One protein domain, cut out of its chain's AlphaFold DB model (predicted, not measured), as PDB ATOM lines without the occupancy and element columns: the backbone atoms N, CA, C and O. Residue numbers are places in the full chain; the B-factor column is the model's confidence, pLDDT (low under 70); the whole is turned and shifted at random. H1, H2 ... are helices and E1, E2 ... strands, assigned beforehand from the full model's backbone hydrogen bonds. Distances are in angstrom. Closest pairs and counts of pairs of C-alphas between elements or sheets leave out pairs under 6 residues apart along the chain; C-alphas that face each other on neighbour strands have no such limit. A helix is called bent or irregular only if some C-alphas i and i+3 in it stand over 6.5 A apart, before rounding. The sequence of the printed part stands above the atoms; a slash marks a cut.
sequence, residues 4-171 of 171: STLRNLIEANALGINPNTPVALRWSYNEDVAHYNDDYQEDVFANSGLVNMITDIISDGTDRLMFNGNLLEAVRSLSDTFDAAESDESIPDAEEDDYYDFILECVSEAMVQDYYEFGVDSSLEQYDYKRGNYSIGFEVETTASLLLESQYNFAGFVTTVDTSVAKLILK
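Overview. This is residues 4 to 171 of the 171 residues of an uncharacterized protein of Dehalococcoidia bacterium (UniProt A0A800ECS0). A long, twisted antiparallel sheet forms a wall: its two long inner strands, E1 and E3, make a ribbon, with E2 beside one end of it and the hairpin of E4 and E5 beside the other. H2 covers part of one face of this wall; H6 touches H2, H3 and H5 in a cluster of crossed helices, H4 and H7 touch each other near the ribbon's other end, H1 lies near H7, and the loop of residues 84 to 90 sticks out. The printed part has 168 residues, with seven named helices and five named strands in the order H1 E1 H2 H3 H4 H5 H6 E2 E3 H7 E4 E5; the sheet's order is E2 E3 E1 E4 E5 and the class is mixed, helices and strands. The whole is only just compact, close to loose, with a radius of gyration of the C-alphas of 18.5 A, and its outline is flat, spanning 55 by 51 by 20 A.

Along the chain. Begin in the sheet and find C-alpha 22 at (64.392, -30.197, 104.181); from there E1, residues 22 to 33, runs 35.0 A to C-alpha 33 at (30.036, -26.113, 98.872). E3, residues 132 to 143, is 35.8 A long, and E2, residues 120 to 126, is 19.7 A. Look for the two short strands at E4, residues 158 to 162, and E5, residues 167 to 170, which ends at C-alpha 170 at (57.736, -29.551, 92.182). The longer helices are H6, residues 96 to 118, 23.7 A, H5, residues 70 to 83, 19.7 A, H3, residues 50 to 59, 14.0 A, and H2, residues 40 to 48, 12.1 A. The others are H1, residues 4 to 11, H4, residues 62 to 66, and H7, residues 144 to 149.

Arrangement. Start with E3 and E1, antiparallel at 167 degrees, where N 29 and O 136 are 2.9 A apart, within hydrogen-bond range. On the other side of E3 is the edge strand E2, with which it forms a hairpin; N 123 and O 135 are 2.9 A apart. E4 is the antiparallel neighbour of E1, with N 24 and O 160 at 2.8 A, and forms a hairpin with the edge strand E5, with N 161 and O 168 at 2.8 A. E3, H7 and E4 form a split strand-helix-strand unit, two strands running the same way with E1 between them, and its crossover is right-handed. The domain has two layers, with H2, H6 and H7 on one face of the sheet. H2 is over E1 at a height of 8.5 A over the sheet, slantwise at 54 degrees on the local plane, while H3 only grazes the sheet with residues 50 to 54 and H4 with residues 65 to 66. H6 has a kink of 90 degrees near residue 112 and is irregular, with C-alphas 113 and 116 at 9.0 A. It touches H3 at a steep tilt of 52 degrees, opposite ways, the closest C-alphas being those of Val 51 and Ser 108, 5.8 A. It also touches H5, about perpendicular at 82 degrees, with the C-alphas of Ser 79 and Cys 106 closest at 6.1 A. With residues 108 to 112 alone it touches H2, the closest C-alphas being those of Glu 42 and Val 112, 6.0 A. H4 touches H7, with the C-alphas of Leu 65 and Leu 146 closest at 6.1 A. H1 and H7 are close but not clearly touching, with the C-alphas of Arg 7 and Leu 148 closest at 6.7 A. Every O i to N i+4 pair is within hydrogen-bond range in H1, H2, H3, H4, H5 and H7, and 16 of 19 are in H6.

Size, cuts and confidence. The two C-alphas farthest apart, those of Asp 88 and Val 165, are 58.7 A from each other. The printed part, residues 4 to 171, has no cut. The link from H5 to H6, 12 residues, is long; within it residues 84 to 90 stand free. The mean pLDDT of the printed part is 76.6; look for values under 70 at residues 4, 13, 37, 78 to 118 and 171.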
ATOM      1  N   SER A   4      60.443 -39.928  91.631       67.31
ATOM      2  CA  SER A   4      61.581 -40.361  90.810       67.31
ATOM      3  C   SER A   4      62.459 -39.210  90.308       67.31
ATOM      4  O   SER A   4      63.669 -39.370  90.204       67.31
ATOM      5  N   THR A   5      61.900 -38.030  90.034       72.12
ATOM      6  CA  THR A   5      62.697 -36.856  89.652       72.12
ATOM      7  C   THR A   5      63.490 -36.318  90.835       72.12
ATOM      8  O   THR A   5      64.655 -35.974  90.666       72.12
ATOM      9  N   LEU A   6      62.902 -36.301  92.033       70.62
ATOM     10  CA  LEU A   6      63.628 -35.943  93.245       70.62
ATOM     11  C   LEU A   6      64.715 -36.978  93.568       70.62
ATOM     12  O   LEU A   6      65.839 -36.581  93.862       70.62
ATOM     13  N   ARG A   7      64.424 -38.279  93.412       71.50
ATOM     14  CA  ARG A   7      65.417 -39.357  93.567       71.50
ATOM     15  C   ARG A   7      66.619 -39.132  92.656       71.50
ATOM     16  O   ARG A   7      67.745 -39.070  93.135       71.50
ATOM     17  N   ASN A   8      66.369 -38.868  91.375       75.81
ATOM     18  CA  ASN A   8      67.426 -38.585  90.406       75.81
ATOM     19  C   ASN A   8      68.227 -37.318  90.751       75.81
ATOM     20  O   ASN A   8      69.434 -37.279  90.527       75.81
ATOM     21  N   LEU A   9      67.583 -36.272  91.285       75.12
ATOM     22  CA  LEU A   9      68.270 -35.043  91.693       75.12
ATOM     23  C   LEU A   9      69.155 -35.255  92.930       75.12
ATOM     24  O   LEU A   9      70.257 -34.704  92.974       75.12
ATOM     25  N   ILE A  10      68.705 -36.072  93.891       72.69
ATOM     26  CA  ILE A  10      69.490 -36.467  95.069       72.69
ATOM     27  C   ILE A  10      70.688 -37.323  94.643       72.69
ATOM     28  O   ILE A  10      71.820 -37.016  95.008       72.69
ATOM     29  N   GLU A  11      70.466 -38.354  93.822       71.19
ATOM     30  CA  GLU A  11      71.531 -39.233  93.318       71.19
ATOM     31  C   GLU A  11      72.577 -38.471  92.494       71.19
ATOM     32  O   GLU A  11      73.775 -38.739  92.596       71.19
ATOM     33  N   ALA A  12      72.147 -37.478  91.711       76.44
ATOM     34  CA  ALA A  12      73.038 -36.630  90.926       76.44
ATOM     35  C   ALA A  12      73.771 -35.557  91.757       76.44
ATOM     36  O   ALA A  12      74.576 -34.814  91.189       76.44
ATOM     37  N   ASN A  13      73.489 -35.439  93.064       69.69
ATOM     38  CA  ASN A  13      73.940 -34.342  93.930       69.69
ATOM     39  C   ASN A  13      73.700 -32.961  93.281       69.69
ATOM     40  O   ASN A  13      74.518 -32.036  93.359       69.69
ATOM     41  N   ALA A  14      72.592 -32.845  92.548       72.31
ATOM     42  CA  ALA A  14      72.249 -31.651  91.804       72.31
ATOM     43  C   ALA A  14      71.662 -30.607  92.758       72.31
ATOM     44  O   ALA A  14      70.957 -30.934  93.710       72.31
ATOM     45  N   LEU A  15      71.943 -29.328  92.492       74.44
ATOM     46  CA  LEU A  15      71.364 -28.198  93.236       74.44
ATOM     47  C   LEU A  15      71.689 -28.200  94.746       74.44
ATOM     48  O   LEU A  15      71.043 -27.495  95.508       74.44
ATOM     49  N   GLY A  16      72.706 -28.954  95.184       75.75
ATOM     50  CA  GLY A  16      73.109 -29.023  96.592       75.75
ATOM     51  C   GLY A  16      72.147 -29.810  97.486       75.75
ATOM     52  O   GLY A  16      72.182 -29.638  98.708       75.75
ATOM     53  N   ILE A  17      71.290 -30.648  96.894       80.06
ATOM     54  CA  ILE A  17      70.387 -31.531  97.633       80.06
ATOM     55  C   ILE A  17      71.211 -32.663  98.253       80.06
ATOM     56  O   ILE A  17      71.909 -33.395  97.557       80.06
ATOM     57  N   ASN A  18      71.120 -32.804  99.569       83.00
ATOM     58  CA  ASN A  18      71.759 -33.859 100.345       83.00
ATOM     59  C   ASN A  18      70.701 -34.598 101.190       83.00
ATOM     60  O   ASN A  18      69.570 -34.126 101.288       83.00
ATOM     61  N   PRO A  19      71.038 -35.735 101.824       82.88
ATOM     62  CA  PRO A  19      70.085 -36.518 102.620       82.88
ATOM     63  C   PRO A  19      69.329 -35.719 103.698       82.88
ATOM     64  O   PRO A  19      68.168 -36.007 103.966       82.88
ATOM     65  N   ASN A  20      69.948 -34.677 104.264       86.31
ATOM     66  CA  ASN A  20      69.360 -33.833 105.310       86.31
ATOM     67  C   ASN A  20      68.631 -32.599 104.758       86.31
ATOM     68  O   ASN A  20      68.213 -31.741 105.534       86.31
ATOM     69  N   THR A  21      68.526 -32.449 103.436       87.75
ATOM     70  CA  THR A  21      67.821 -31.320 102.831       87.75
ATOM     71  C   THR A  21      66.343 -31.359 103.239       87.75
ATOM     72  O   THR A  21      65.702 -32.388 103.006       87.75
ATOM     73  N   PRO A  22      65.801 -30.272 103.820       88.19
ATOM     74  CA  PRO A  22      64.392 -30.197 104.181       88.19
ATOM     75  C   PRO A  22      63.490 -30.263 102.950       88.19
ATOM     76  O   PRO A  22      63.744 -29.618 101.923       88.19
ATOM     77  N   VAL A  23      62.418 -31.035 103.076       88.12
ATOM     78  CA  VAL A  23      61.384 -31.210 102.066       88.12
ATOM     79  C   VAL A  23      60.031 -31.000 102.731       88.12
ATOM     80  O   VAL A  23      59.702 -31.689 103.687       88.12
ATOM     81  N   ALA A  24      59.238 -30.074 102.204       89.56
ATOM     82  CA  ALA A  24      57.845 -29.901 102.590       89.56
ATOM     83  C   ALA A  24      56.945 -30.524 101.518       89.56
ATOM     84  O   ALA A  24      57.084 -30.220 100.330       89.56
ATOM     85  N   LEU A  25      56.029 -31.392 101.922       88.69
ATOM     86  CA  LEU A  25      55.029 -32.006 101.060       88.69
ATOM     87  C   LEU A  25      53.675 -31.431 101.441       88.69
ATOM     88  O   LEU A  25      53.294 -31.457 102.606       88.69
ATOM     89  N   ARG A  26      52.962 -30.896 100.453       90.44
ATOM     90  CA  ARG A  26      51.648 -30.290 100.655       90.44
ATOM     91  C   ARG A  26      50.635 -30.931  99.738       90.44
ATOM     92  O   ARG A  26      50.799 -30.878  98.521       90.44
ATOM     93  N   TRP A  27      49.590 -31.491 100.309       91.69
ATOM     94  CA  TRP A  27      48.411 -31.927  99.584       91.69
ATOM     95  C   TRP A  27      47.261 -30.972  99.891       91.69
ATOM     96  O   TRP A  27      47.162 -30.442 100.999       91.69
ATOM     97  N   SER A  28      46.417 -30.710  98.900       92.62
ATOM     98  CA  SER A  28      45.206 -29.932  99.117       92.62
ATOM     99  C   SER A  28      44.075 -30.377  98.206       92.62
ATOM    100  O   SER A  28      44.280 -30.693  97.032       92.62
ATOM    101  N   TYR A  29      42.870 -30.340  98.757       93.44
ATOM    102  CA  TYR A  29      41.613 -30.546  98.056       93.44
ATOM    103  C   TYR A  29      40.714 -29.340  98.306       93.44
ATOM    104  O   TYR A  29      40.723 -28.764  99.392       93.44
ATOM    105  N   ASN A  30      39.967 -28.919  97.295       93.69
ATOM    106  CA  ASN A  30      38.963 -27.883  97.464       93.69
ATOM    107  C   ASN A  30      37.742 -28.183  96.615       93.69
ATOM    108  O   ASN A  30      37.845 -28.744  95.525       93.69
ATOM    109  N   GLU A  31      36.593 -27.782  97.137       93.12
ATOM    110  CA  GLU A  31      35.309 -28.005  96.502       93.12
ATOM    111  C   GLU A  31      34.364 -26.842  96.798       93.12
ATOM    112  O   GLU A  31      34.380 -26.245  97.880       93.12
ATOM    113  N   ASP A  32      33.540 -26.505  95.808       93.69
ATOM    114  CA  ASP A  32      32.468 -25.538  95.990       93.69
ATOM    115  C   ASP A  32      31.335 -26.182  96.784       93.69
ATOM    116  O   ASP A  32      30.733 -27.165  96.359       93.69
ATOM    117  N   VAL A  33      31.008 -25.581  97.924       90.44
ATOM    118  CA  VAL A  33      30.036 -26.113  98.872       90.44
ATOM    119  C   VAL A  33      28.837 -25.202  99.024       90.44
ATOM    120  O   VAL A  33      28.914 -23.968  98.933       90.44
ATOM    121  N   ALA A  34      27.710 -25.830  99.337       88.12
ATOM    122  CA  ALA A  34      26.548 -25.134  99.839       88.12
ATOM    123  C   ALA A  34      26.468 -25.303 101.366       88.12
ATOM    124  O   ALA A  34      25.837 -26.227 101.865       88.12
ATOM    125  N   HIS A  35      27.104 -24.398 102.115       80.75
ATOM    126  CA  HIS A  35      27.275 -24.474 103.579       80.75
ATOM    127  C   HIS A  35      26.020 -24.106 104.392       80.75
ATOM    128  O   HIS A  35      26.101 -23.772 105.568       80.75
ATOM    129  N   TYR A  36      24.839 -24.131 103.768       77.00
ATOM    130  CA  TYR A  36      23.578 -23.853 104.465       77.00
ATOM    131  C   TYR A  36      23.054 -25.049 105.275       77.00
ATOM    132  O   TYR A  36      22.137 -24.871 106.076       77.00
ATOM    133  N   ASN A  37      23.601 -26.238 105.023       69.62
ATOM    134  CA  ASN A  37      23.461 -27.434 105.846       69.62
ATOM    135  C   ASN A  37      24.816 -27.680 106.503       69.62
ATOM    136  O   ASN A  37      25.807 -27.498 105.810       69.62
ATOM    137  N   ASP A  38      24.864 -28.097 107.769       74.12
ATOM    138  CA  ASP A  38      26.125 -28.253 108.518       74.12
ATOM    139  C   ASP A  38      26.999 -29.425 108.010       74.12
ATOM    140  O   ASP A  38      28.210 -29.422 108.220       74.12
ATOM    141  N   ASP A  39      26.419 -30.350 107.239       81.69
ATOM    142  CA  ASP A  39      27.059 -31.597 106.779       81.69
ATOM    143  C   ASP A  39      28.072 -31.401 105.628       81.69
ATOM    144  O   ASP A  39      28.787 -32.323 105.244       81.69
ATOM    145  N   TYR A  40      28.171 -30.192 105.061       83.56
ATOM    146  CA  TYR A  40      29.023 -29.933 103.890       83.56
ATOM    147  C   TYR A  40      30.507 -30.238 104.126       83.56
ATOM    148  O   TYR A  40      31.234 -30.493 103.171       83.56
ATOM    149  N   GLN A  41      30.978 -30.160 105.373       83.50
ATOM    150  CA  GLN A  41      32.363 -30.492 105.700       83.50
ATOM    151  C   GLN A  41      32.572 -31.996 105.544       83.50
ATOM    152  O   GLN A  41      33.484 -32.402 104.830       83.50
ATOM    153  N   GLU A  42      31.683 -32.804 106.125       79.94
ATOM    154  CA  GLU A  42      31.724 -34.269 106.066       79.94
ATOM    155  C   GLU A  42      31.703 -34.769 104.617       79.94
ATOM    156  O   GLU A  42      32.535 -35.594 104.235       79.94
ATOM    157  N   ASP A  43      30.838 -34.186 103.780       83.19
ATOM    158  CA  ASP A  43      30.765 -34.493 102.348       83.19
ATOM    159  C   ASP A  43      32.097 -34.213 101.632       83.19
ATOM    160  O   ASP A  43      32.585 -35.039 100.855       83.19
ATOM    161  N   VAL A  44      32.720 -33.059 101.899       86.31
ATOM    162  CA  VAL A  44      34.008 -32.704 101.283       86.31
ATOM    163  C   VAL A  44      35.123 -33.620 101.780       86.31
ATOM    164  O   VAL A  44      35.951 -34.050 100.975       86.31
ATOM    165  N   PHE A  45      35.136 -33.981 103.064       82.75
ATOM    166  CA  PHE A  45      36.087 -34.952 103.609       82.75
ATOM    167  C   PHE A  45      35.950 -36.317 102.923       82.75
ATOM    168  O   PHE A  45      36.949 -36.832 102.411       82.75
ATOM    169  N   ALA A  46      34.729 -36.846 102.822       80.88
ATOM    170  CA  ALA A  46      34.440 -38.123 102.168       80.88
ATOM    171  C   ALA A  46      34.848 -38.132 100.684       80.88
ATOM    172  O   ALA A  46      35.409 -39.114 100.193       80.88
ATOM    173  N   ASN A  47      34.634 -37.022  99.973       85.06
ATOM    174  CA  ASN A  47      34.958 -36.909  98.547       85.06
ATOM    175  C   ASN A  47      36.441 -36.635  98.266       85.06
ATOM    176  O   ASN A  47      36.928 -36.928  97.172       85.06
ATOM    177  N   SER A  48      37.173 -36.081  99.234       86.62
ATOM    178  CA  SER A  48      38.554 -35.633  99.031       86.62
ATOM    179  C   SER A  48      39.563 -36.769  98.818       86.62
ATOM    180  O   SER A  48      40.639 -36.545  98.266       86.62
ATOM    181  N   GLY A  49      39.242 -37.988  99.265       85.50
ATOM    182  CA  GLY A  49      40.179 -39.116  99.282       85.50
ATOM    183  C   GLY A  49      41.253 -39.027 100.374       85.50
ATOM    184  O   GLY A  49      42.151 -39.866 100.399       85.50
ATOM    185  N   LEU A  50      41.156 -38.052 101.285       83.94
ATOM    186  CA  LEU A  50      42.066 -37.864 102.421       83.94
ATOM    187  C   LEU A  50      42.129 -39.095 103.334       83.94
ATOM    188  O   LEU A  50      43.218 -39.493 103.733       83.94
ATOM    189  N   VAL A  51      40.983 -39.731 103.603       81.56
ATOM    190  CA  VAL A  51      40.906 -40.969 104.400       81.56
ATOM    191  C   VAL A  51      41.781 -42.057 103.779       81.56
ATOM    192  O   VAL A  51      42.680 -42.567 104.436       81.56
ATOM    193  N   ASN A  52      41.602 -42.331 102.483       83.75
ATOM    194  CA  ASN A  52      42.412 -43.319 101.765       83.75
ATOM    195  C   ASN A  52      43.903 -42.952 101.783       83.75
ATOM    196  O   ASN A  52      44.749 -43.816 101.983       83.75
ATOM    197  N   MET A  53      44.228 -41.664 101.620       86.44
ATOM    198  CA  MET A  53      45.607 -41.178 101.676       86.44
ATOM    199  C   MET A  53      46.259 -41.445 103.040       86.44
ATOM    200  O   MET A  53      47.380 -41.946 103.085       86.44
ATOM    201  N   ILE A  54      45.582 -41.119 104.143       83.69
ATOM    202  CA  ILE A  54      46.096 -41.353 105.500       83.69
ATOM    203  C   ILE A  54      46.222 -42.851 105.768       83.69
ATOM    204  O   ILE A  54      47.262 -43.285 106.268       83.69
ATOM    205  N   THR A  55      45.218 -43.641 105.381       80.75
ATOM    206  CA  THR A  55      45.267 -45.099 105.495       80.75
ATOM    207  C   THR A  55      46.483 -45.649 104.765       80.75
ATOM    208  O   THR A  55      47.290 -46.329 105.386       80.75
ATOM    209  N   ASP A  56      46.712 -45.287 103.503       84.62
ATOM    210  CA  ASP A  56      47.879 -45.754 102.746       84.62
ATOM    211  C   ASP A  56      49.216 -45.351 103.402       84.62
ATOM    212  O   ASP A  56      50.164 -46.139 103.417       84.62
ATOM    213  N   ILE A  57      49.309 -44.139 103.966       85.44
ATOM    214  CA  ILE A  57      50.506 -43.651 104.679       85.44
ATOM    215  C   ILE A  57      50.789 -44.492 105.933       85.44
ATOM    216  O   ILE A  57      51.956 -44.785 106.226       85.44
ATOM    217  N   ILE A  58      49.747 -44.877 106.674       82.44
ATOM    218  CA  ILE A  58      49.853 -45.742 107.856       82.44
ATOM    219  C   ILE A  58      50.231 -47.166 107.434       82.44
ATOM    220  O   ILE A  58      51.190 -47.727 107.968       82.44
ATOM    221  N   SER A  59      49.525 -47.712 106.444       80.81
ATOM    222  CA  SER A  59      49.692 -49.061 105.896       80.81
ATOM    223  C   SER A  59      51.102 -49.321 105.375       80.81
ATOM    224  O   SER A  59      51.727 -50.323 105.713       80.81
ATOM    225  N   ASP A  60      51.656 -48.377 104.612       81.69
ATOM    226  CA  ASP A  60      53.022 -48.458 104.082       81.69
ATOM    227  C   ASP A  60      54.099 -48.197 105.158       81.69
ATOM    228  O   ASP A  60      55.301 -48.266 104.901       81.69
ATOM    229  N   GLY A  61      53.695 -47.846 106.383       79.19
ATOM    230  CA  GLY A  61      54.602 -47.478 107.471       79.19
ATOM    231  C   GLY A  61      55.295 -46.127 107.270       79.19
ATOM    232  O   GLY A  61      56.165 -45.761 108.066       79.19
ATOM    233  N   THR A  62      54.896 -45.362 106.251       85.00
ATOM    234  CA  THR A  62      55.392 -44.007 105.979       85.00
ATOM    235  C   THR A  62      55.104 -43.062 107.150       85.00
ATOM    236  O   THR A  62      55.925 -42.190 107.442       85.00
ATOM    237  N   ASP A  63      54.024 -43.302 107.901       82.81
ATOM    238  CA  ASP A  63      53.736 -42.650 109.188       82.81
ATOM    239  C   ASP A  63      54.938 -42.674 110.156       82.81
ATOM    240  O   ASP A  63      55.359 -41.646 110.687       82.81
ATOM    241  N   ARG A  64      55.598 -43.825 110.316       82.31
ATOM    242  CA  ARG A  64      56.760 -43.955 111.216       82.31
ATOM    243  C   ARG A  64      57.973 -43.167 110.738       82.31
ATOM    244  O   ARG A  64      58.779 -42.736 111.558       82.31
ATOM    245  N   LEU A  65      58.110 -42.999 109.426       80.94
ATOM    246  CA  LEU A  65      59.232 -42.291 108.817       80.94
ATOM    247  C   LEU A  65      59.036 -40.775 108.855       80.94
ATOM    248  O   LEU A  65      59.989 -40.048 109.119       80.94
ATOM    249  N   MET A  66      57.825 -40.292 108.576       80.56
ATOM    250  CA  MET A  66      57.576 -38.863 108.349       80.56
ATOM    251  C   MET A  66      56.831 -38.173 109.485       80.56
ATOM    252  O   MET A  66      56.998 -36.974 109.678       80.56
ATOM    253  N   PHE A  67      56.057 -38.928 110.253       77.12
ATOM    254  CA  PHE A  67      55.193 -38.419 111.313       77.12
ATOM    255  C   PHE A  67      55.540 -39.039 112.669       77.12
ATOM    256  O   PHE A  67      54.817 -38.847 113.639       77.12
ATOM    257  N   ASN A  68      56.656 -39.775 112.756       78.56
ATOM    258  CA  ASN A  68      57.123 -40.444 113.971       78.56
ATOM    259  C   ASN A  68      56.091 -41.423 114.578       78.56
ATOM    260  O   ASN A  68      56.150 -41.720 115.768       78.56
ATOM    261  N   GLY A  69      55.167 -41.949 113.768       74.19
ATOM    262  CA  GLY A  69      54.109 -42.842 114.246       74.19
ATOM    263  C   GLY A  69      52.879 -42.121 114.808       74.19
ATOM    264  O   GLY A  69      51.975 -42.780 115.317       74.19
ATOM    265  N   ASN A  70      52.852 -40.785 114.761       77.88
ATOM    266  CA  ASN A  70      51.802 -39.998 115.399       77.88
ATOM    267  C   ASN A  70      50.434 -40.204 114.734       77.88
ATOM    268  O   ASN A  70      49.431 -40.131 115.439       77.88
ATOM    269  N   LEU A  71      50.360 -40.473 113.420       77.31
ATOM    270  CA  LEU A  71      49.068 -40.733 112.774       77.31
ATOM    271  C   LEU A  71      48.496 -42.059 113.272       77.31
ATOM    272  O   LEU A  71      47.336 -42.110 113.666       77.31
ATOM    273  N   LEU A  72      49.312 -43.116 113.336       77.25
ATOM    274  CA  LEU A  72      48.885 -44.402 113.882       77.25
ATOM    275  C   LEU A  72      48.484 -44.295 115.360       77.25
ATOM    276  O   LEU A  72      47.511 -44.923 115.774       77.25
ATOM    277  N   GLU A  73      49.220 -43.526 116.166       76.50
ATOM    278  CA  GLU A  73      48.860 -43.285 117.569       76.50
ATOM    279  C   GLU A  73      47.544 -42.509 117.706       76.50
ATOM    280  O   GLU A  73      46.721 -42.890 118.536       76.50
ATOM    281  N   ALA A  74      47.306 -41.491 116.874       73.25
ATOM    282  CA  ALA A  74      46.051 -40.739 116.863       73.25
ATOM    283  C   ALA A  74      44.855 -41.628 116.483       73.25
ATOM    284  O   ALA A  74      43.851 -41.640 117.195       73.25
ATOM    285  N   VAL A  75      44.987 -42.455 115.435       72.88
ATOM    286  CA  VAL A  75      43.949 -43.431 115.049       72.88
ATOM    287  C   VAL A  75      43.651 -44.396 116.195       72.88
ATOM    288  O   VAL A  75      42.488 -44.629 116.512       72.88
ATOM    289  N   ARG A  76      44.685 -44.932 116.858       72.88
ATOM    290  CA  ARG A  76      44.516 -45.844 118.002       72.88
ATOM    291  C   ARG A  76      43.863 -45.171 119.200       72.88
ATOM    292  O   ARG A  76      42.967 -45.749 119.794       72.88
ATOM    293  N   SER A  77      44.290 -43.955 119.538       72.44
ATOM    294  CA  SER A  77      43.714 -43.192 120.645       72.44
ATOM    295  C   SER A  77      42.224 -42.953 120.430       72.44
ATOM    296  O   SER A  77      41.443 -43.091 121.365       72.44
ATOM    297  N   LEU A  78      41.823 -42.617 119.203       66.12
ATOM    298  CA  LEU A  78      40.418 -42.417 118.871       66.12
ATOM    299  C   LEU A  78      39.664 -43.747 118.894       66.12
ATOM    300  O   LEU A  78      38.637 -43.824 119.563       66.12
ATOM    301  N   SER A  79      40.230 -44.807 118.315       63.19
ATOM    302  CA  SER A  79      39.692 -46.172 118.372       63.19
ATOM    303  C   SER A  79      39.435 -46.670 119.798       63.19
ATOM    304  O   SER A  79      38.354 -47.179 120.070       63.19
ATOM    305  N   ASP A  80      40.367 -46.472 120.734       62.59
ATOM    306  CA  ASP A  80      40.202 -46.858 122.146       62.59
ATOM    307  C   ASP A  80      39.006 -46.133 122.806       62.59
ATOM    308  O   ASP A  80      38.401 -46.626 123.762       62.59
ATOM    309  N   THR A  81      38.635 -44.958 122.288       57.75
ATOM    310  CA  THR A  81      37.433 -44.215 122.703       57.75
ATOM    311  C   THR A  81      36.143 -44.819 122.143       57.75
ATOM    312  O   THR A  81      35.104 -44.719 122.800       57.75
ATOM    313  N   PHE A  82      36.201 -45.454 120.970       51.12
ATOM    314  CA  PHE A  82      35.068 -46.120 120.320       51.12
ATOM    315  C   PHE A  82      34.850 -47.543 120.864       51.12
ATOM    316  O   PHE A  82      33.718 -47.895 121.198       51.12
ATOM    317  N   ASP A  83      35.922 -48.301 121.118       51.41
ATOM    318  CA  ASP A  83      35.875 -49.623 121.775       51.41
ATOM    319  C   ASP A  83      35.394 -49.545 123.238       51.41
ATOM    320  O   ASP A  83      34.893 -50.514 123.810       51.41
ATOM    321  N   ALA A  84      35.479 -48.375 123.879       46.38
ATOM    322  CA  ALA A  84      34.870 -48.158 125.192       46.38
ATOM    323  C   ALA A  84      33.331 -48.007 125.138       46.38
ATOM    324  O   ALA A  84      32.678 -48.082 126.186       46.38
ATOM    325  N   ALA A  85      32.748 -47.785 123.951       42.41
ATOM    326  CA  ALA A  85      31.309 -47.623 123.739       42.41
ATOM    327  C   ALA A  85      30.605 -48.923 123.295       42.41
ATOM    328  O   ALA A  85      29.432 -49.104 123.633       42.41
ATOM    329  N   GLU A  86      31.314 -49.854 122.648       42.09
ATOM    330  CA  GLU A  86      30.856 -51.226 122.387       42.09
ATOM    331  C   GLU A  86      31.684 -52.217 123.215       42.09
ATOM    332  O   GLU A  86      32.778 -52.629 122.861       42.09
ATOM    333  N   SER A  87      31.175 -52.564 124.395       49.09
ATOM    334  CA  SER A  87      31.832 -53.475 125.328       49.09
ATOM    335  C   SER A  87      32.196 -54.838 124.718       49.09
ATOM    336  O   SER A  87      31.348 -55.432 124.056       49.09
ATOM    337  N   ASP A  88      33.297 -55.404 125.225       39.97
ATOM    338  CA  ASP A  88      33.559 -56.846 125.398       39.97
ATOM    339  C   ASP A  88      34.477 -57.507 124.347       39.97
ATOM    340  O   ASP A  88      34.158 -57.622 123.174       39.97
ATOM    341  N   GLU A  89      35.610 -57.999 124.860       42.12
ATOM    342  CA  GLU A  89      36.484 -59.048 124.318       42.12
ATOM    343  C   GLU A  89      37.084 -58.925 122.895       42.12
ATOM    344  O   GLU A  89      36.450 -59.143 121.871       42.12
ATOM    345  N   SER A  90      38.422 -58.839 122.898       41.03
ATOM    346  CA  SER A  90      39.368 -59.216 121.834       41.03
ATOM    347  C   SER A  90      39.387 -58.355 120.571       41.03
ATOM    348  O   SER A  90      38.608 -58.574 119.655       41.03
ATOM    349  N   ILE A  91      40.427 -57.517 120.446       45.78
ATOM    350  CA  ILE A  91      41.080 -57.318 119.144       45.78
ATOM    351  C   ILE A  91      41.488 -58.735 118.714       45.78
ATOM    352  O   ILE A  91      42.340 -59.329 119.393       45.78
ATOM    353  N   PRO A  92      40.837 -59.353 117.714       39.97
ATOM    354  CA  PRO A  92      41.205 -60.694 117.300       39.97
ATOM    355  C   PRO A  92      42.651 -60.647 116.802       39.97
ATOM    356  O   PRO A  92      43.144 -59.587 116.415       39.97
ATOM    357  N   ASP A  93      43.329 -61.792 116.751       44.50
ATOM    358  CA  ASP A  93      44.421 -61.992 115.790       44.50
ATOM    359  C   ASP A  93      43.816 -61.863 114.374       44.50
ATOM    360  O   ASP A  93      43.586 -62.857 113.687       44.50
ATOM    361  N   ALA A  94      43.431 -60.642 114.008       44.31
ATOM    362  CA  ALA A  94      42.752 -60.287 112.784       44.31
ATOM    363  C   ALA A  94      43.734 -60.562 111.650       44.31
ATOM    364  O   ALA A  94      44.904 -60.166 111.718       44.31
ATOM    365  N   GLU A  95      43.285 -61.306 110.639       46.59
ATOM    366  CA  GLU A  95      44.074 -61.470 109.426       46.59
ATOM    367  C   GLU A  95      44.390 -60.071 108.866       46.59
ATOM    368  O   GLU A  95      43.648 -59.120 109.098       46.59
ATOM    369  N   GLU A  96      45.530 -59.916 108.188       49.81
ATOM    370  CA  GLU A  96      46.080 -58.605 107.795       49.81
ATOM    371  C   GLU A  96      45.051 -57.721 107.053       49.81
ATOM    372  O   GLU A  96      45.076 -56.503 107.202       49.81
ATOM    373  N   ASP A  97      44.100 -58.341 106.343       48.22
ATOM    374  CA  ASP A  97      42.993 -57.690 105.634       48.22
ATOM    375  C   ASP A  97      41.930 -57.074 106.576       48.22
ATOM    376  O   ASP A  97      41.501 -55.943 106.353       48.22
ATOM    377  N   ASP A  98      41.569 -57.744 107.678       54.38
ATOM    378  CA  ASP A  98      40.583 -57.249 108.659       54.38
ATOM    379  C   ASP A  98      41.128 -56.036 109.445       54.38
ATOM    380  O   ASP A  98      40.379 -55.165 109.889       54.38
ATOM    381  N   TYR A  99      42.456 -55.944 109.592       56.84
ATOM    382  CA  TYR A  99      43.123 -54.798 110.217       56.84
ATOM    383  C   TYR A  99      43.077 -53.541 109.337       56.84
ATOM    384  O   TYR A  99      42.965 -52.428 109.857       56.84
ATOM    385  N   TYR A 100      43.149 -53.698 108.012       56.69
ATOM    386  CA  TYR A 100      43.061 -52.575 107.076       56.69
ATOM    387  C   TYR A 100      41.652 -51.998 106.992       56.69
ATOM    388  O   TYR A 100      41.509 -50.773 107.001       56.69
ATOM    389  N   ASP A 101      40.634 -52.857 106.966       59.72
ATOM    390  CA  ASP A 101      39.237 -52.419 106.973       59.72
ATOM    391  C   ASP A 101      38.907 -51.679 108.282       59.72
ATOM    392  O   ASP A 101      38.320 -50.597 108.251       59.72
ATOM    393  N   PHE A 102      39.418 -52.170 109.417       63.44
ATOM    394  CA  PHE A 102      39.314 -51.488 110.708       63.44
ATOM    395  C   PHE A 102      40.008 -50.116 110.730       63.44
ATOM    396  O   PHE A 102      39.417 -49.132 111.170       63.44
ATOM    397  N   ILE A 103      41.245 -50.004 110.220       63.19
ATOM    398  CA  ILE A 103      41.932 -48.702 110.125       63.19
ATOM    399  C   ILE A 103      41.122 -47.733 109.267       63.19
ATOM    400  O   ILE A 103      41.028 -46.560 109.613       63.19
ATOM    401  N   LEU A 104      40.545 -48.196 108.158       65.81
ATOM    402  CA  LEU A 104      39.788 -47.338 107.256       65.81
ATOM    403  C   LEU A 104      38.513 -46.797 107.920       65.81
ATOM    404  O   LEU A 104      38.237 -45.603 107.794       65.81
ATOM    405  N   GLU A 105      37.787 -47.632 108.666       66.75
ATOM    406  CA  GLU A 105      36.625 -47.206 109.457       66.75
ATOM    407  C   GLU A 105      37.032 -46.232 110.572       66.75
ATOM    408  O   GLU A 105      36.500 -45.121 110.633       66.75
ATOM    409  N   CYS A 106      38.053 -46.564 111.372       66.25
ATOM    410  CA  CYS A 106      38.532 -45.688 112.443       66.25
ATOM    411  C   CYS A 106      39.061 -44.346 111.918       66.25
ATOM    412  O   CYS A 106      38.764 -43.311 112.504       66.25
ATOM    413  N   VAL A 107      39.828 -44.333 110.820       69.62
ATOM    414  CA  VAL A 107      40.327 -43.097 110.188       69.62
ATOM    415  C   VAL A 107      39.166 -42.284 109.632       69.62
ATOM    416  O   VAL A 107      39.162 -41.067 109.795       69.62
ATOM    417  N   SER A 108      38.183 -42.924 108.993       69.12
ATOM    418  CA  SER A 108      37.010 -42.233 108.453       69.12
ATOM    419  C   SER A 108      36.219 -41.533 109.557       69.12
ATOM    420  O   SER A 108      35.908 -40.349 109.434       69.12
ATOM    421  N   GLU A 109      35.924 -42.225 110.656       67.88
ATOM    422  CA  GLU A 109      35.176 -41.655 111.780       67.88
ATOM    423  C   GLU A 109      35.982 -40.593 112.539       67.88
ATOM    424  O   GLU A 109      35.466 -39.514 112.843       67.88
ATOM    425  N   ALA A 110      37.269 -40.852 112.776       67.31
ATOM    426  CA  ALA A 110      38.191 -39.916 113.406       67.31
ATOM    427  C   ALA A 110      38.362 -38.620 112.605       67.31
ATOM    428  O   ALA A 110      38.346 -37.530 113.173       67.31
ATOM    429  N   MET A 111      38.495 -38.721 111.281       67.62
ATOM    430  CA  MET A 111      38.603 -37.570 110.383       67.62
ATOM    431  C   MET A 111      37.344 -36.706 110.412       67.62
ATOM    432  O   MET A 111      37.444 -35.485 110.391       67.62
ATOM    433  N   VAL A 112      36.161 -37.314 110.479       67.38
ATOM    434  CA  VAL A 112      34.904 -36.557 110.549       67.38
ATOM    435  C   VAL A 112      34.794 -35.786 111.868       67.38
ATOM    436  O   VAL A 112      34.314 -34.652 111.871       67.38
ATOM    437  N   GLN A 113      35.264 -36.359 112.979       67.56
ATOM    438  CA  GLN A 113      35.096 -35.756 114.305       67.56
ATOM    439  C   GLN A 113      36.224 -34.804 114.718       67.56
ATOM    440  O   GLN A 113      35.934 -33.784 115.345       67.56
ATOM    441  N   ASP A 114      37.483 -35.106 114.384       69.12
ATOM    442  CA  ASP A 114      38.635 -34.323 114.849       69.12
ATOM    443  C   ASP A 114      39.835 -34.344 113.883       69.12
ATOM    444  O   ASP A 114      40.975 -34.651 114.237       69.12
ATOM    445  N   TYR A 115      39.600 -33.990 112.613       67.88
ATOM    446  CA  TYR A 115      40.665 -33.946 111.600       67.88
ATOM    447  C   TYR A 115      41.849 -33.030 111.958       67.88
ATOM    448  O   TYR A 115      42.958 -33.255 111.468       67.88
ATOM    449  N   TYR A 116      41.657 -32.018 112.811       67.25
ATOM    450  CA  TYR A 116      42.740 -31.127 113.233       67.25
ATOM    451  C   TYR A 116      43.845 -31.872 113.992       67.25
ATOM    452  O   TYR A 116      45.018 -31.512 113.859       67.25
ATOM    453  N   GLU A 117      43.511 -32.933 114.736       68.31
ATOM    454  CA  GLU A 117      44.505 -33.750 115.449       68.31
ATOM    455  C   GLU A 117      45.447 -34.501 114.500       68.31
ATOM    456  O   GLU A 117      46.586 -34.804 114.853       68.31
ATOM    457  N   PHE A 118      45.028 -34.705 113.251       69.06
ATOM    458  CA  PHE A 118      45.839 -35.322 112.204       69.06
ATOM    459  C   PHE A 118      46.692 -34.316 111.424       69.06
ATOM    460  O   PHE A 118      47.285 -34.668 110.404       69.06
ATOM    461  N   GLY A 119      46.758 -33.056 111.870       72.44
ATOM    462  CA  GLY A 119      47.487 -32.000 111.165       72.44
ATOM    463  C   GLY A 119      46.827 -31.599 109.844       72.44
ATOM    464  O   GLY A 119      47.505 -31.129 108.931       72.44
ATOM    465  N   VAL A 120      45.514 -31.818 109.731       82.31
ATOM    466  CA  VAL A 120      44.720 -31.372 108.590       82.31
ATOM    467  C   VAL A 120      44.222 -29.958 108.861       82.31
ATOM    468  O   VAL A 120      43.512 -29.699 109.832       82.31
ATOM    469  N   ASP A 121      44.572 -29.046 107.965       86.81
ATOM    470  CA  ASP A 121      44.049 -27.689 107.952       86.81
ATOM    471  C   ASP A 121      42.777 -27.635 107.108       86.81
ATOM    472  O   ASP A 121      42.715 -28.208 106.019       86.81
ATOM    473  N   SER A 122      41.776 -26.882 107.554       87.81
ATOM    474  CA  SER A 122      40.601 -26.588 106.738       87.81
ATOM    475  C   SER A 122      40.271 -25.100 106.732       87.81
ATOM    476  O   SER A 122      40.639 -24.336 107.628       87.81
ATOM    477  N   SER A 123      39.601 -24.645 105.679       90.69
ATOM    478  CA  SER A 123      39.115 -23.269 105.592       90.69
ATOM    479  C   SER A 123      37.887 -23.162 104.696       90.69
ATOM    480  O   SER A 123      37.742 -23.912 103.735       90.69
ATOM    481  N   LEU A 124      37.009 -22.206 105.009       90.94
ATOM    482  CA  LEU A 124      35.844 -21.865 104.197       90.94
ATOM    483  C   LEU A 124      35.979 -20.432 103.676       90.94
ATOM    484  O   LEU A 124      35.883 -19.472 104.446       90.94
ATOM    485  N   GLU A 125      36.128 -20.272 102.365       93.56
ATOM    486  CA  GLU A 125      35.946 -18.983 101.702       93.56
ATOM    487  C   GLU A 125      34.463 -18.799 101.360       93.56
ATOM    488  O   GLU A 125      33.933 -19.440 100.455       93.56
ATOM    489  N   GLN A 126      33.760 -17.931 102.090       92.38
ATOM    490  CA  GLN A 126      32.340 -17.675 101.834       92.38
ATOM    491  C   GLN A 126      32.143 -16.709 100.661       92.38
ATOM    492  O   GLN A 126      32.617 -15.573 100.686       92.38
ATOM    493  N   TYR A 127      31.361 -17.132  99.668       91.00
ATOM    494  CA  TYR A 127      30.925 -16.285  98.556       91.00
ATOM    495  C   TYR A 127      29.656 -15.508  98.914       91.00
ATOM    496  O   TYR A 127      29.530 -14.322  98.609       91.00
ATOM    497  N   ASP A 128      28.702 -16.193  99.549       90.62
ATOM    498  CA  ASP A 128      27.467 -15.627 100.080       90.62
ATOM    499  C   ASP A 128      26.922 -16.468 101.249       90.62
ATOM    500  O   ASP A 128      27.558 -17.414 101.711       90.62
ATOM    501  N   TYR A 129      25.718 -16.125 101.725       85.19
ATOM    502  CA  TYR A 129      25.080 -16.759 102.884       85.19
ATOM    503  C   TYR A 129      24.793 -18.264 102.742       85.19
ATOM    504  O   TYR A 129      24.418 -18.886 103.731       85.19
ATOM    505  N   LYS A 130      24.894 -18.836 101.536       91.44
ATOM    506  CA  LYS A 130      24.672 -20.265 101.271       91.44
ATOM    507  C   LYS A 130      25.840 -20.951 100.595       91.44
ATOM    508  O   LYS A 130      25.849 -22.174 100.581       91.44
ATOM    509  N   ARG A 131      26.734 -20.208  99.948       92.38
ATOM    510  CA  ARG A 131      27.763 -20.758  99.064       92.38
ATOM    511  C   ARG A 131      29.148 -20.316  99.485       92.38
ATOM    512  O   ARG A 131      29.342 -19.188  99.941       92.38
ATOM    513  N   GLY A 132      30.108 -21.196  99.279       93.00
ATOM    514  CA  GLY A 132      31.516 -20.926  99.497       93.00
ATOM    515  C   GLY A 132      32.373 -22.008  98.868       93.00
ATOM    516  O   GLY A 132      31.858 -22.906  98.209       93.00
ATOM    517  N   ASN A 133      33.669 -21.916  99.104       94.00
ATOM    518  CA  ASN A 133      34.636 -22.935  98.746       94.00
ATOM    519  C   ASN A 133      35.281 -23.454 100.024       94.00
ATOM    520  O   ASN A 133      35.823 -22.671 100.809       94.00
ATOM    521  N   TYR A 134      35.159 -24.756 100.255       92.19
ATOM    522  CA  TYR A 134      35.793 -25.414 101.384       92.19
ATOM    523  C   TYR A 134      37.091 -26.046 100.905       92.19
ATOM    524  O   TYR A 134      37.113 -26.771  99.911       92.19
ATOM    525  N   SER A 135      38.177 -25.730 101.594       92.56
ATOM    526  CA  SER A 135      39.512 -26.231 101.302       92.56
ATOM    527  C   SER A 135      40.004 -27.066 102.469       92.56
ATOM    528  O   SER A 135      39.898 -26.633 103.614       92.56
ATOM    529  N   ILE A 136      40.585 -28.217 102.156       91.31
ATOM    530  CA  ILE A 136      41.274 -29.108 103.083       91.31
ATOM    531  C   ILE A 136      42.736 -29.186 102.640       91.31
ATOM    532  O   ILE A 136      43.035 -29.283 101.445       91.31
ATOM    533  N   GLY A 137      43.654 -29.104 103.591       88.88
ATOM    534  CA  GLY A 137      45.089 -29.127 103.374       88.88
ATOM    535  C   GLY A 137      45.772 -30.078 104.339       88.88
ATOM    536  O   GLY A 137      45.375 -30.210 105.490       88.88
ATOM    537  N   PHE A 138      46.819 -30.726 103.857       86.12
ATOM    538  CA  PHE A 138      47.681 -31.577 104.660       86.12
ATOM    539  C   PHE A 138      49.129 -31.237 104.326       86.12
ATOM    540  O   PHE A 138      49.529 -31.266 103.155       86.12
ATOM    541  N   GLU A 139      49.908 -30.867 105.338       86.81
ATOM    542  CA  GLU A 139      51.311 -30.498 105.182       86.81
ATOM    543  C   GLU A 139      52.196 -31.356 106.081       86.81
ATOM    544  O   GLU A 139      51.945 -31.506 107.273       86.81
ATOM    545  N   VAL A 140      53.271 -31.888 105.503       85.50
ATOM    546  CA  VAL A 140      54.313 -32.594 106.246       85.50
ATOM    547  C   VAL A 140      55.688 -32.061 105.878       85.50
ATOM    548  O   VAL A 140      56.018 -31.873 104.703       85.50
ATOM    549  N   GLU A 141      56.506 -31.837 106.899       87.62
ATOM    550  CA  GLU A 141      57.916 -31.504 106.755       87.62
ATOM    551  C   GLU A 141      58.766 -32.743 107.049       87.62
ATOM    552  O   GLU A 141      58.631 -33.392 108.081       87.62
ATOM    553  N   THR A 142      59.657 -33.082 106.125       88.38
ATOM    554  CA  THR A 142      60.544 -34.241 106.221       88.38
ATOM    555  C   THR A 142      61.911 -33.925 105.609       88.38
ATOM    556  O   THR A 142      62.214 -32.779 105.264       88.38
ATOM    557  N   THR A 143      62.774 -34.927 105.475       88.69
ATOM    558  CA  THR A 143      64.062 -34.807 104.788       88.69
ATOM    559  C   THR A 143      64.069 -35.588 103.483       88.69
ATOM    560  O   THR A 143      63.319 -36.545 103.281       88.69
ATOM    561  N   ALA A 144      64.978 -35.204 102.588       85.12
ATOM    562  CA  ALA A 144      65.213 -35.920 101.343       85.12
ATOM    563  C   ALA A 144      65.494 -37.419 101.570       85.12
ATOM    564  O   ALA A 144      65.021 -38.235 100.790       85.12
ATOM    565  N   SER A 145      66.216 -37.796 102.635       84.62
ATOM    566  CA  SER A 145      66.492 -39.204 102.956       84.62
ATOM    567  C   SER A 145      65.238 -40.001 103.303       84.62
ATOM    568  O   SER A 145      65.026 -41.068 102.740       84.62
ATOM    569  N   LEU A 146      64.380 -39.469 104.175       84.88
ATOM    570  CA  LEU A 146      63.166 -40.158 104.621       84.88
ATOM    571  C   LEU A 146      62.165 -40.325 103.473       84.88
ATOM    572  O   LEU A 146      61.516 -41.361 103.340       84.88
ATOM    573  N   LEU A 147      62.111 -39.344 102.570       82.75
ATOM    574  CA  LEU A 147      61.312 -39.429 101.348       82.75
ATOM    575  C   LEU A 147      61.836 -40.476 100.349       82.75
ATOM    576  O   LEU A 147      61.066 -41.017  99.556       82.75
ATOM    577  N   LEU A 148      63.139 -40.777 100.362       81.31
ATOM    578  CA  LEU A 148      63.704 -41.867  99.562       81.31
ATOM    579  C   LEU A 148      63.389 -43.245 100.136       81.31
ATOM    580  O   LEU A 148      63.243 -44.187  99.358       81.31
ATOM    581  N   GLU A 149      63.300 -43.348 101.459       83.94
ATOM    582  CA  GLU A 149      63.025 -44.594 102.176       83.94
ATOM    583  C   GLU A 149      61.547 -45.000 102.113       83.94
ATOM    584  O   GLU A 149      61.247 -46.193 102.111       83.94
ATOM    585  N   SER A 150      60.635 -44.032 101.995       82.19
ATOM    586  CA  SER A 150      59.203 -44.286 101.817       82.19
ATOM    587  C   SER A 150      58.886 -44.934 100.457       82.19
ATOM    588  O   SER A 150      59.476 -44.587  99.419       82.19
ATOM    589  N   GLN A 151      57.950 -45.888 100.459       79.44
ATOM    590  CA  GLN A 151      57.423 -46.517  99.242       79.44
ATOM    591  C   GLN A 151      56.106 -45.879  98.786       79.44
ATOM    592  O   GLN A 151      55.724 -46.049  97.624       79.44
ATOM    593  N   TYR A 152      55.472 -45.087  99.653       82.56
ATOM    594  CA  TYR A 152      54.265 -44.339  99.356       82.56
ATOM    595  C   TYR A 152      54.419 -43.454  98.111       82.56
ATOM    596  O   TYR A 152      55.426 -42.772  97.882       82.56
ATOM    597  N   ASN A 153      53.382 -43.457  97.277       83.00
ATOM    598  CA  ASN A 153      53.331 -42.636  96.081       83.00
ATOM    599  C   ASN A 153      52.699 -41.281  96.398       83.00
ATOM    600  O   ASN A 153      51.484 -41.129  96.350       83.00
ATOM    601  N   PHE A 154      53.535 -40.266  96.603       82.69
ATOM    602  CA  PHE A 154      53.108 -38.884  96.857       82.69
ATOM    603  C   PHE A 154      52.577 -38.160  95.602       82.69
ATOM    604  O   PHE A 154      52.793 -36.962  95.405       82.69
ATOM    605  N   ALA A 155      51.903 -38.873  94.700       82.06
ATOM    606  CA  ALA A 155      51.204 -38.259  93.582       82.06
ATOM    607  C   ALA A 155      50.093 -37.335  94.108       82.06
ATOM    608  O   ALA A 155      49.352 -37.693  95.013       82.06
ATOM    609  N   GLY A 156      49.985 -36.133  93.540       82.62
ATOM    610  CA  GLY A 156      49.035 -35.115  94.006       82.62
ATOM    611  C   GLY A 156      49.591 -34.175  95.079       82.62
ATOM    612  O   GLY A 156      49.004 -33.121  95.305       82.62
ATOM    613  N   PHE A 157      50.753 -34.479  95.666       87.81
ATOM    614  CA  PHE A 157      51.448 -33.545  96.549       87.81
ATOM    615  C   PHE A 157      52.269 -32.530  95.753       87.81
ATOM    616  O   PHE A 157      52.949 -32.850  94.776       87.81
ATOM    617  N   VAL A 158      52.267 -31.292  96.232       88.88
ATOM    618  CA  VAL A 158      53.245 -30.271  95.877       88.88
ATOM    619  C   VAL A 158      54.457 -30.451  96.782       88.88
ATOM    620  O   VAL A 158      54.384 -30.233  97.992       88.88
ATOM    621  N   THR A 159      55.589 -30.821  96.193       86.88
ATOM    622  CA  THR A 159      56.848 -30.992  96.921       86.88
ATOM    623  C   THR A 159      57.671 -29.720  96.833       86.88
ATOM    624  O   THR A 159      58.008 -29.252  95.747       86.88
ATOM    625  N   THR A 160      58.046 -29.170  97.977       88.19
ATOM    626  CA  THR A 160      58.926 -28.014  98.072       88.19
ATOM    627  C   THR A 160      60.239 -28.427  98.712       88.19
ATOM    628  O   THR A 160      60.257 -28.911  99.835       88.19
ATOM    629  N   VAL A 161      61.345 -28.222  98.005       86.62
ATOM    630  CA  VAL A 161      62.693 -28.564  98.475       86.62
ATOM    631  C   VAL A 161      63.461 -27.275  98.700       86.62
ATOM    632  O   VAL A 161      63.609 -26.473  97.772       86.62
ATOM    633  N   ASP A 162      63.949 -27.069  99.920       82.75
ATOM    634  CA  ASP A 162      64.762 -25.897 100.240       82.75
ATOM    635  C   ASP A 162      66.245 -26.233 100.082       82.75
ATOM    636  O   ASP A 162      66.842 -26.934 100.900       82.75
ATOM    637  N   THR A 163      66.838 -25.796  98.974       81.62
ATOM    638  CA  THR A 163      68.255 -26.047  98.698       81.62
ATOM    639  C   THR A 163      69.113 -24.876  99.154       81.62
ATOM    640  O   THR A 163      68.636 -23.756  99.318       81.62
ATOM    641  N   SER A 164      70.425 -25.087  99.266       74.06
ATOM    642  CA  SER A 164      71.369 -24.017  99.624       74.06
ATOM    643  C   SER A 164      71.409 -22.853  98.625       74.06
ATOM    644  O   SER A 164      71.974 -21.804  98.935       74.06
ATOM    645  N   VAL A 165      70.843 -23.032  97.427       76.44
ATOM    646  CA  VAL A 165      70.917 -22.067  96.324       76.44
ATOM    647  C   VAL A 165      69.545 -21.485  95.971       76.44
ATOM    648  O   VAL A 165      69.465 -20.330  95.554       76.44
ATOM    649  N   ALA A 166      68.467 -22.262  96.113       79.44
ATOM    650  CA  ALA A 166      67.104 -21.850  95.775       79.44
ATOM    651  C   ALA A 166      66.029 -22.760  96.395       79.44
ATOM    652  O   ALA A 166      66.261 -23.942  96.653       79.44
ATOM    653  N   LYS A 167      64.805 -22.235  96.507       82.06
ATOM    654  CA  LYS A 167      63.613 -23.031  96.811       82.06
ATOM    655  C   LYS A 167      63.046 -23.625  95.522       82.06
ATOM    656  O   LYS A 167      62.694 -22.887  94.601       82.06
ATOM    657  N   LEU A 168      62.966 -24.949  95.446       82.56
ATOM    658  CA  LEU A 168      62.412 -25.674  94.305       82.56
ATOM    659  C   LEU A 168      60.987 -26.105  94.631       82.56
ATOM    660  O   LEU A 168      60.760 -26.717  95.668       82.56
ATOM    661  N   ILE A 169      60.042 -25.805  93.743       83.25
ATOM    662  CA  ILE A 169      58.650 -26.246  93.865       83.25
ATOM    663  C   ILE A 169      58.379 -27.228  92.730       83.25
ATOM    664  O   ILE A 169      58.490 -26.875  91.555       83.25
ATOM    665  N   LEU A 170      58.032 -28.456  93.090       78.69
ATOM    666  CA  LEU A 170      57.736 -29.551  92.182       78.69
ATOM    667  C   LEU A 170      56.229 -29.823  92.245       78.69
ATOM    668  O   LEU A 170      55.672 -30.037  93.319       78.69
ATOM    669  N   LYS A 171      55.581 -29.774  91.079       65.38
ATOM    670  CA  LYS A 171      54.184 -30.167  90.857       65.38
ATOM    671  C   LYS A 171      54.173 -31.374  89.947       65.38
ATOM    672  O   LYS A 171      54.922 -31.348  88.940       65.38
TER     673      LYS A 171